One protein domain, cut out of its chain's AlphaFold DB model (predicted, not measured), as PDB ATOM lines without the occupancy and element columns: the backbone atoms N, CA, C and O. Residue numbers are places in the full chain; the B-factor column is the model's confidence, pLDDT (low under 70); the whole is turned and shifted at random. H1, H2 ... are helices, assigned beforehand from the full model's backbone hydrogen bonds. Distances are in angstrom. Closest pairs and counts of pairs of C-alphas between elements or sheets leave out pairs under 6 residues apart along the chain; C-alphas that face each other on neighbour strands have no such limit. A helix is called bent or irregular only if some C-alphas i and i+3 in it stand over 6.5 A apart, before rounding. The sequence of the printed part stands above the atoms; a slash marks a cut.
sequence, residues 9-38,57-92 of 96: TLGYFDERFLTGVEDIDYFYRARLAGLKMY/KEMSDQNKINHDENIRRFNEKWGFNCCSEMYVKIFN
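This is residues 9 to 38 and 57 to 92 of the 96 residues of an uncharacterized protein of Elusimicrobia bacterium (UniProt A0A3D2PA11). One long helix, H2, reaches out to one end of an elongated body, where its residues 57 to 62 stick out, while its residues 71 to 75 pack on H3, which in turn packs on H1. Residues 9 to 21, with no named element, fold back into H1 on the side of it away from H3. The printed part has 66 residues with three named helices, in the order H1, H2, H3, and no named strand; the class is all helix. It is only just compact, close to loose, with a radius of gyration of the C-alphas of 12.7 A, and its C-alphas span 41 by 24 by 23 A.

After residues 9 to 21 comes H1, residues 22 to 32. H2, residues 57 to 78, is close to H1 but not clearly touching it: the closest C-alphas, those of Asp 25 and Phe 74, are 7.3 A apart. The two run the same way at a shallow tilt of 21 degrees. H3, residues 82 to 91, touches H1, and their closest C-alphas, those of Tyr 28 and Ile 90, are 5.7 A apart. H1 and H3 run the same way at a tilt of 36 degrees, only just steep. H2 touches H3 with residues 71 to 75 alone; the closest C-alphas are those of Ile 71 and Cys 82, 6.8 A apart. H2 and H3 run the same way at a steep tilt of 53 degrees. In H1 and H2 every O i to N i+4 pair is within hydrogen-bond range; in H3 it is 4 of 6.

Thr 9 has its C-alpha at (185.914, 192.848, 97.642). H1, Glu 22 to Leu 32, begins at C-alpha (185.605, 177.651, 90.921) and is 15.4 A long from first to last C-alpha. H2, Lys 57 to Trp 78, is the longest helix, with 22 residues and 31.5 A from first to last C-alpha; C-alpha 57 is at (178.355, 157.996, 78.879). H3, Cys 82 to Phe 91, is 12.6 A long and ends at C-alpha (190.820, 175.046, 106.658). H3 is irregular: C-alphas 84 and 87 are 7.6 A apart.

The two C-alphas farthest apart are those of Gly 34 and Lys 57, at 41.8 A. Residues 57 to 62 of H2 stand free. Residues 39 to 56 are cut out and not printed, and C-alphas 38 and 57 are 36.5 A apart across the cut. The link from H1 to H2 runs across this cut; the link from H2 to H3, with 3 residues, is tight. The mean pLDDT of the printed part is 92.1, and no printed residue is under 70.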
ATOM      1  N   THR A   9     184.518 192.642  97.219       95.50
ATOM      2  CA  THR A   9     185.914 192.848  97.642       95.50
ATOM      3  C   THR A   9     186.854 191.779  97.086       95.50
ATOM      4  O   THR A   9     187.946 192.103  96.629       95.50
ATOM      5  N   LEU A  10     186.462 190.500  97.126       96.06
ATOM      6  CA  LEU A  10     187.304 189.399  96.640       96.06
ATOM      7  C   LEU A  10     187.301 189.271  95.111       96.06
ATOM      8  O   LEU A  10     188.181 188.609  94.556       96.06
ATOM      9  N   GLY A  11     186.316 189.881  94.449       95.81
ATOM     10  CA  GLY A  11     186.037 189.705  93.032       95.81
ATOM     11  C   GLY A  11     185.234 188.435  92.750       95.81
ATOM     12  O   GLY A  11     185.163 187.519  93.570       95.81
ATOM     13  N   TYR A  12     184.649 188.377  91.556       94.38
ATOM     14  CA  TYR A  12     183.753 187.310  91.107       94.38
ATOM     15  C   TYR A  12     184.432 185.929  91.011       94.38
ATOM     16  O   TYR A  12     185.631 185.768  91.272       94.38
ATOM     17  N   PHE A  13     183.657 184.903  90.654       95.31
ATOM     18  CA  PHE A  13     184.218 183.606  90.276       95.31
ATOM     19  C   PHE A  13     185.093 183.747  89.029       95.31
ATOM     20  O   PHE A  13     184.865 184.605  88.179       95.31
ATOM     21  N   ASP A  14     186.126 182.916  88.949       95.00
ATOM     22  CA  ASP A  14     187.037 182.912  87.815       95.00
ATOM     23  C   ASP A  14     186.415 182.102  86.672       95.00
ATOM     24  O   ASP A  14     186.366 180.876  86.721       95.00
ATOM     25  N   GLU A  15     185.932 182.801  85.644       94.38
ATOM     26  CA  GLU A  15     185.209 182.215  84.503       94.38
ATOM     27  C   GLU A  15     186.071 181.286  83.636       94.38
ATOM     28  O   GLU A  15     185.577 180.632  82.717       94.38
ATOM     29  N   ARG A  16     187.374 181.186  83.927       93.56
ATOM     30  CA  ARG A  16     188.229 180.166  83.324       93.56
ATOM     31  C   ARG A  16     187.899 178.772  83.838       93.56
ATOM     32  O   ARG A  16     188.317 177.821  83.197       93.56
ATOM     33  N   PHE A  17     187.206 178.599  84.956       93.38
ATOM     34  CA  PHE A  17     186.733 177.281  85.376       93.38
ATOM     35  C   PHE A  17     185.374 176.990  84.735       93.38
ATOM     36  O   PHE A  17     184.491 177.839  84.748       93.38
ATOM     37  N   LEU A  18     185.213 175.796  84.154       87.69
ATOM     38  CA  LEU A  18     183.946 175.384  83.538       87.69
ATOM     39  C   LEU A  18     182.886 175.059  84.603       87.69
ATOM     40  O   LEU A  18     182.079 175.901  84.971       87.69
ATOM     41  N   THR A  19     182.865 173.824  85.106       84.44
ATOM     42  CA  THR A  19     181.962 173.416  86.188       84.44
ATOM     43  C   THR A  19     182.755 172.661  87.243       84.44
ATOM     44  O   THR A  19     183.349 171.624  86.941       84.44
ATOM     45  N   GLY A  20     182.746 173.170  88.474       86.56
ATOM     46  CA  GLY A  20     183.526 172.669  89.601       86.56
ATOM     47  C   GLY A  20     184.910 173.319  89.692       86.56
ATOM     48  O   GLY A  20     185.491 173.709  88.681       86.56
ATOM     49  N   VAL A  21     185.474 173.352  90.905       94.31
ATOM     50  CA  VAL A  21     186.771 173.970  91.262       94.31
ATOM     51  C   VAL A  21     186.725 175.502  91.383       94.31
ATOM     52  O   VAL A  21     187.541 176.064  92.117       94.31
ATOM     53  N   GLU A  22     185.762 176.196  90.766       95.00
ATOM     54  CA  GLU A  22     185.605 177.651  90.921       95.00
ATOM     55  C   GLU A  22     185.315 178.072  92.367       95.00
ATOM     56  O   GLU A  22     185.753 179.131  92.823       95.00
ATOM     57  N   ASP A  23     184.597 177.225  93.100       93.56
ATOM     58  CA  ASP A  23     184.286 177.397  94.511       93.56
ATOM     59  C   ASP A  23     185.540 177.240  95.378       93.56
ATOM     60  O   ASP A  23     185.793 178.072  96.249       93.56
ATOM     61  N   ILE A  24     186.381 176.243  95.085       95.06
ATOM     62  CA  ILE A  24     187.666 176.027  95.760       95.06
ATOM     63  C   ILE A  24     188.612 177.215  95.540       95.06
ATOM     64  O   ILE A  24     189.230 177.688  96.496       95.06
ATOM     65  N   ASP A  25     188.708 177.728  94.310       96.50
ATOM     66  CA  ASP A  25     189.468 178.948  94.006       96.50
ATOM     67  C   ASP A  25     188.996 180.135  94.846       96.50
ATOM     68  O   ASP A  25     189.802 180.839  95.461       96.50
ATOM     69  N   TYR A  26     187.681 180.337  94.899       95.56
ATOM     70  CA  TYR A  26     187.082 181.426  95.651       95.56
ATOM     71  C   TYR A  26     187.352 181.296  97.157       95.56
ATOM     72  O   TYR A  26     187.738 182.265  97.815       95.56
ATOM     73  N   PHE A  27     187.209 180.092  97.709       94.25
ATOM     74  CA  PHE A  27     187.509 179.789  99.108       94.25
ATOM     75  C   PHE A  27     188.977 180.024  99.450       94.25
ATOM     76  O   PHE A  27     189.285 180.584 100.505       94.25
ATOM     77  N   TYR A  28     189.886 179.667  98.544       95.00
ATOM     78  CA  TYR A  28     191.304 179.919  98.742       95.00
ATOM     79  C   TYR A  28     191.623 181.420  98.713       95.00
ATOM     80  O   TYR A  28     192.315 181.912  99.603       95.00
ATOM     81  N   ARG A  29     191.036 182.191  97.786       95.94
ATOM     82  CA  ARG A  29     191.144 183.663  97.791       95.94
ATOM     83  C   ARG A  29     190.605 184.285  99.076       95.94
ATOM     84  O   ARG A  29     191.250 185.165  99.641       95.94
ATOM     85  N   ALA A  30     189.460 183.812  99.568       94.62
ATOM     86  CA  ALA A  30     188.903 184.268 100.838       94.62
ATOM     87  C   ALA A  30     189.871 183.999 102.003       94.62
ATOM     88  O   ALA A  30     190.107 184.886 102.824       94.62
ATOM     89  N   ARG A  31     190.492 182.812 102.034       92.94
ATOM     90  CA  ARG A  31     191.503 182.453 103.037       92.94
ATOM     91  C   ARG A  31     192.731 183.362 102.976       92.94
ATOM     92  O   ARG A  31     193.188 183.813 104.027       92.94
ATOM     93  N   LEU A  32     193.241 183.643 101.775       93.62
ATOM     94  CA  LEU A  32     194.368 184.559 101.557       93.62
ATOM     95  C   LEU A  32     194.039 185.995 101.992       93.62
ATOM     96  O   LEU A  32     194.909 186.697 102.494       93.62
ATOM     97  N   ALA A  33     192.774 186.407 101.876       94.19
ATOM     98  CA  ALA A  33     192.274 187.679 102.395       94.19
ATOM     99  C   ALA A  33     192.017 187.677 103.920       94.19
ATOM    100  O   ALA A  33     191.450 188.629 104.452       94.19
ATOM    101  N   GLY A  34     192.400 186.611 104.633       92.75
ATOM    102  CA  GLY A  34     192.244 186.495 106.086       92.75
ATOM    103  C   GLY A  34     190.825 186.158 106.549       92.75
ATOM    104  O   GLY A  34     190.548 186.204 107.749       92.75
ATOM    105  N   LEU A  35     189.920 185.808 105.633       92.38
ATOM    106  CA  LEU A  35     188.562 185.404 105.982       92.38
ATOM    107  C   LEU A  35     188.524 183.934 106.395       92.38
ATOM    108  O   LEU A  35     189.251 183.088 105.871       92.38
ATOM    109  N   LYS A  36     187.626 183.632 107.334       88.94
ATOM    110  CA  LYS A  36     187.390 182.280 107.834       88.94
ATOM    111  C   LYS A  36     186.111 181.706 107.248       88.94
ATOM    112  O   LYS A  36     185.086 182.383 107.164       88.94
ATOM    113  N   MET A  37     186.172 180.434 106.879       88.56
ATOM    114  CA  MET A  37     185.011 179.662 106.462       88.56
ATOM    115  C   MET A  37     184.457 178.883 107.648       88.56
ATOM    116  O   MET A  37     185.206 178.219 108.359       88.56
ATOM    117  N   TYR A  38     183.139 178.934 107.830       88.12
ATOM    118  CA  TYR A  38     182.459 178.253 108.925       88.12
ATOM    119  C   TYR A  38     181.345 177.355 108.402       88.12
ATOM    120  O   TYR A  38     180.540 177.763 107.563       88.12
ATOM    121  N   LYS A  57     176.904 158.177  78.835       82.12
ATOM    122  CA  LYS A  57     178.355 157.996  78.879       82.12
ATOM    123  C   LYS A  57     179.091 159.242  78.372       82.12
ATOM    124  O   LYS A  57     180.068 159.655  78.979       82.12
ATOM    125  N   GLU A  58     178.579 159.866  77.315       81.75
ATOM    126  CA  GLU A  58     179.147 161.078  76.718       81.75
ATOM    127  C   GLU A  58     179.198 162.244  77.713       81.75
ATOM    128  O   GLU A  58     180.247 162.863  77.894       81.75
ATOM    129  N   MET A  59     178.103 162.498  78.435       80.69
ATOM    130  CA  MET A  59     178.060 163.543  79.457       80.69
ATOM    131  C   MET A  59     178.998 163.229  80.631       80.69
ATOM    132  O   MET A  59     179.638 164.124  81.185       80.69
ATOM    133  N   SER A  60     179.100 161.958  81.025       84.06
ATOM    134  CA  SER A  60     180.053 161.518  82.049       84.06
ATOM    135  C   SER A  60     181.502 161.765  81.618       84.06
ATOM    136  O   SER A  60     182.294 162.298  82.397       84.06
ATOM    137  N   ASP A  61     181.839 161.422  80.377       86.50
ATOM    138  CA  ASP A  61     183.175 161.620  79.817       86.50
ATOM    139  C   ASP A  61     183.501 163.121  79.721       86.50
ATOM    140  O   ASP A  61     184.564 163.551  80.173       86.50
ATOM    141  N   GLN A  62     182.558 163.949  79.260       86.12
ATOM    142  CA  GLN A  62     182.724 165.403  79.218       86.12
ATOM    143  C   GLN A  62     182.897 166.012  80.617       86.12
ATOM    144  O   GLN A  62     183.746 166.882  80.813       86.12
ATOM    145  N   ASN A  63     182.135 165.543  81.608       86.50
ATOM    146  CA  ASN A  63     182.281 165.975  82.998       86.50
ATOM    147  C   ASN A  63     183.676 165.660  83.546       86.50
ATOM    148  O   ASN A  63     184.262 166.492  84.236       86.50
ATOM    149  N   LYS A  64     184.213 164.478  83.228       87.69
ATOM    150  CA  LYS A  64     185.567 164.086  83.621       87.69
ATOM    151  C   LYS A  64     186.614 164.981  82.954       87.69
ATOM    152  O   LYS A  64     187.478 165.502  83.648       87.69
ATOM    153  N   ILE A  65     186.491 165.223  81.647       89.38
ATOM    154  CA  ILE A  65     187.391 166.119  80.904       89.38
ATOM    155  C   ILE A  65     187.372 167.527  81.510       89.38
ATOM    156  O   ILE A  65     188.428 168.100  81.767       89.38
ATOM    157  N   ASN A  66     186.183 168.072  81.784       91.38
ATOM    158  CA  ASN A  66     186.035 169.395  82.393       91.38
ATOM    159  C   ASN A  66     186.669 169.452  83.787       91.38
ATOM    160  O   ASN A  66     187.309 170.442  84.130       91.38
ATOM    161  N   HIS A  67     186.503 168.394  84.582       92.12
ATOM    162  CA  HIS A  67     187.096 168.299  85.910       92.12
ATOM    163  C   HIS A  67     188.629 168.275  85.853       92.12
ATOM    164  O   HIS A  67     189.276 169.058  86.547       92.12
ATOM    165  N   ASP A  68     189.205 167.437  84.989       94.38
ATOM    166  CA  ASP A  68     190.657 167.315  84.822       94.38
ATOM    167  C   ASP A  68     191.268 168.635  84.310       94.38
ATOM    168  O   ASP A  68     192.302 169.093  84.803       94.38
ATOM    169  N   GLU A  69     190.587 169.302  83.376       95.56
ATOM    170  CA  GLU A  69     190.980 170.613  82.858       95.56
ATOM    171  C   GLU A  69     190.896 171.711  83.928       95.56
ATOM    172  O   GLU A  69     191.801 172.542  84.039       95.56
ATOM    173  N   ASN A  70     189.847 171.710  84.754       96.50
ATOM    174  CA  ASN A  70     189.710 172.664  85.852       96.50
ATOM    175  C   ASN A  70     190.793 172.457  86.922       96.50
ATOM    176  O   ASN A  70     191.362 173.440  87.399       96.50
ATOM    177  N   ILE A  71     191.148 171.208  87.247       96.19
ATOM    178  CA  ILE A  71     192.291 170.909  88.125       96.19
ATOM    179  C   ILE A  71     193.582 171.447  87.511       96.19
ATOM    180  O   ILE A  71     194.361 172.098  88.204       96.19
ATOM    181  N   ARG A  72     193.819 171.224  86.211       96.19
ATOM    182  CA  ARG A  72     195.010 171.751  85.533       96.19
ATOM    183  C   ARG A  72     195.093 173.273  85.658       96.19
ATOM    184  O   ARG A  72     196.114 173.780  86.114       96.19
ATOM    185  N   ARG A  73     194.008 173.986  85.334       96.38
ATOM    186  CA  ARG A  73     193.923 175.455  85.437       96.38
ATOM    187  C   ARG A  73     194.166 175.947  86.861       96.38
ATOM    188  O   ARG A  73     194.828 176.963  87.061       96.38
ATOM    189  N   PHE A  74     193.652 175.226  87.858       97.31
ATOM    190  CA  PHE A  74     193.885 175.551  89.261       97.31
ATOM    191  C   PHE A  74     195.362 175.387  89.628       97.31
ATOM    192  O   PHE A  74     195.957 176.294  90.212       97.31
ATOM    193  N   ASN A  75     195.967 174.262  89.245       96.69
ATOM    194  CA  ASN A  75     197.369 173.968  89.529       96.69
ATOM    195  C   ASN A  75     198.297 174.980  88.846       96.69
ATOM    196  O   ASN A  75     199.263 175.423  89.454       96.69
ATOM    197  N   GLU A  76     197.990 175.386  87.614       97.19
ATOM    198  CA  GLU A  76     198.713 176.448  86.904       97.19
ATOM    199  C   GLU A  76     198.601 177.798  87.624       97.19
ATOM    200  O   GLU A  76     199.582 178.535  87.712       97.19
ATOM    201  N   LYS A  77     197.420 178.123  88.163       96.81
ATOM    202  CA  LYS A  77     197.166 179.388  88.866       96.81
ATOM    203  C   LYS A  77     197.861 179.460  90.228       96.81
ATOM    204  O   LYS A  77     198.367 180.521  90.585       96.81
ATOM    205  N   TRP A  78     197.854 178.368  90.993       96.50
ATOM    206  CA  TRP A  78     198.236 178.383  92.410       96.50
ATOM    207  C   TRP A  78     199.464 177.539  92.761       96.50
ATOM    208  O   TRP A  78     200.004 177.680  93.857       96.50
ATOM    209  N   GLY A  79     199.928 176.678  91.855       96.50
ATOM    210  CA  GLY A  79     201.121 175.852  92.047       96.50
ATOM    211  C   GLY A  79     200.925 174.625  92.944       96.50
ATOM    212  O   GLY A  79     201.915 174.049  93.389       96.50
ATOM    213  N   PHE A  80     199.684 174.221  93.228       95.62
ATOM    214  CA  PHE A  80     199.374 173.053  94.060       95.62
ATOM    215  C   PHE A  80     198.074 172.376  93.619       95.62
ATOM    216  O   PHE A  80     197.262 173.001  92.938       95.62
ATOM    217  N   ASN A  81     197.862 171.117  94.021       95.25
ATOM    218  CA  ASN A  81     196.680 170.356  93.612       95.25
ATOM    219  C   ASN A  81     195.492 170.572  94.561       95.25
ATOM    220  O   ASN A  81     195.545 170.214  95.741       95.25
ATOM    221  N   CYS A  82     194.391 171.130  94.042       93.25
ATOM    222  CA  CYS A  82     193.202 171.421  94.847       93.25
ATOM    223  C   CYS A  82     192.582 170.170  95.481       93.25
ATOM    224  O   CYS A  82     192.116 170.229  96.611       93.25
ATOM    225  N   CYS A  83     192.595 169.020  94.811       89.94
ATOM    226  CA  CYS A  83     191.958 167.809  95.322       89.94
ATOM    227  C   CYS A  83     192.726 167.187  96.495       89.94
ATOM    228  O   CYS A  83     192.107 166.603  97.382       89.94
ATOM    229  N   SER A  84     194.056 167.315  96.524       93.75
ATOM    230  CA  SER A  84     194.884 166.741  97.593       93.75
ATOM    231  C   SER A  84     195.215 167.717  98.719       93.75
ATOM    232  O   SER A  84     195.428 167.285  99.848       93.75
ATOM    233  N   GLU A  85     195.277 169.020  98.441       93.94
ATOM    234  CA  GLU A  85     195.828 169.996  99.392       93.94
ATOM    235  C   GLU A  85     194.816 171.037  99.881       93.94
ATOM    236  O   GLU A  85     195.100 171.735 100.856       93.94
ATOM    237  N   MET A  86     193.627 171.127  99.269       90.56
ATOM    238  CA  MET A  86     192.618 172.136  99.624       90.56
ATOM    239  C   MET A  86     192.311 172.154 101.119       90.56
ATOM    240  O   MET A  86     192.307 173.229 101.716       90.56
ATOM    241  N   TYR A  87     192.118 170.987 101.742       87.56
ATOM    242  CA  TYR A  87     191.767 170.941 103.159       87.56
ATOM    243  C   TYR A  87     192.815 171.644 104.030       87.56
ATOM    244  O   TYR A  87     192.493 172.501 104.853       87.56
ATOM    245  N   VAL A  88     194.086 171.314 103.800       90.12
ATOM    246  CA  VAL A  88     195.206 171.866 104.561       90.12
ATOM    247  C   VAL A  88     195.383 173.353 104.253       90.12
ATOM    248  O   VAL A  88     195.564 174.142 105.172       90.12
ATOM    249  N   LYS A  89     195.282 173.761 102.987       90.06
ATOM    250  CA  LYS A  89     195.517 175.152 102.575       90.06
ATOM    251  C   LYS A  89     194.393 176.109 102.978       90.06
ATOM    252  O   LYS A  89     194.666 177.282 103.222       90.06
ATOM    253  N   ILE A  90     193.147 175.639 103.034       89.69
ATOM    254  CA  ILE A  90     191.973 176.486 103.293       89.69
ATOM    255  C   ILE A  90     191.552 176.428 104.762       89.69
ATOM    256  O   ILE A  90     191.336 177.474 105.372       89.69
ATOM    257  N   PHE A  91     191.456 175.233 105.348       86.06
ATOM    258  CA  PHE A  91     190.820 175.046 106.658       86.06
ATOM    259  C   PHE A  91     191.803 174.826 107.809       86.06
ATOM    260  O   PHE A  91     191.403 174.940 108.966       86.06
ATOM    261  N   ASN A  92     193.079 174.536 107.538       83.38
ATOM    262  CA  ASN A  92     194.061 174.429 108.613       83.38
ATOM    263  C   ASN A  92     194.476 175.828 109.098       83.38
ATOM    264  O   ASN A  92     195.100 176.612 108.376       83.38
TER     265      ASN A  92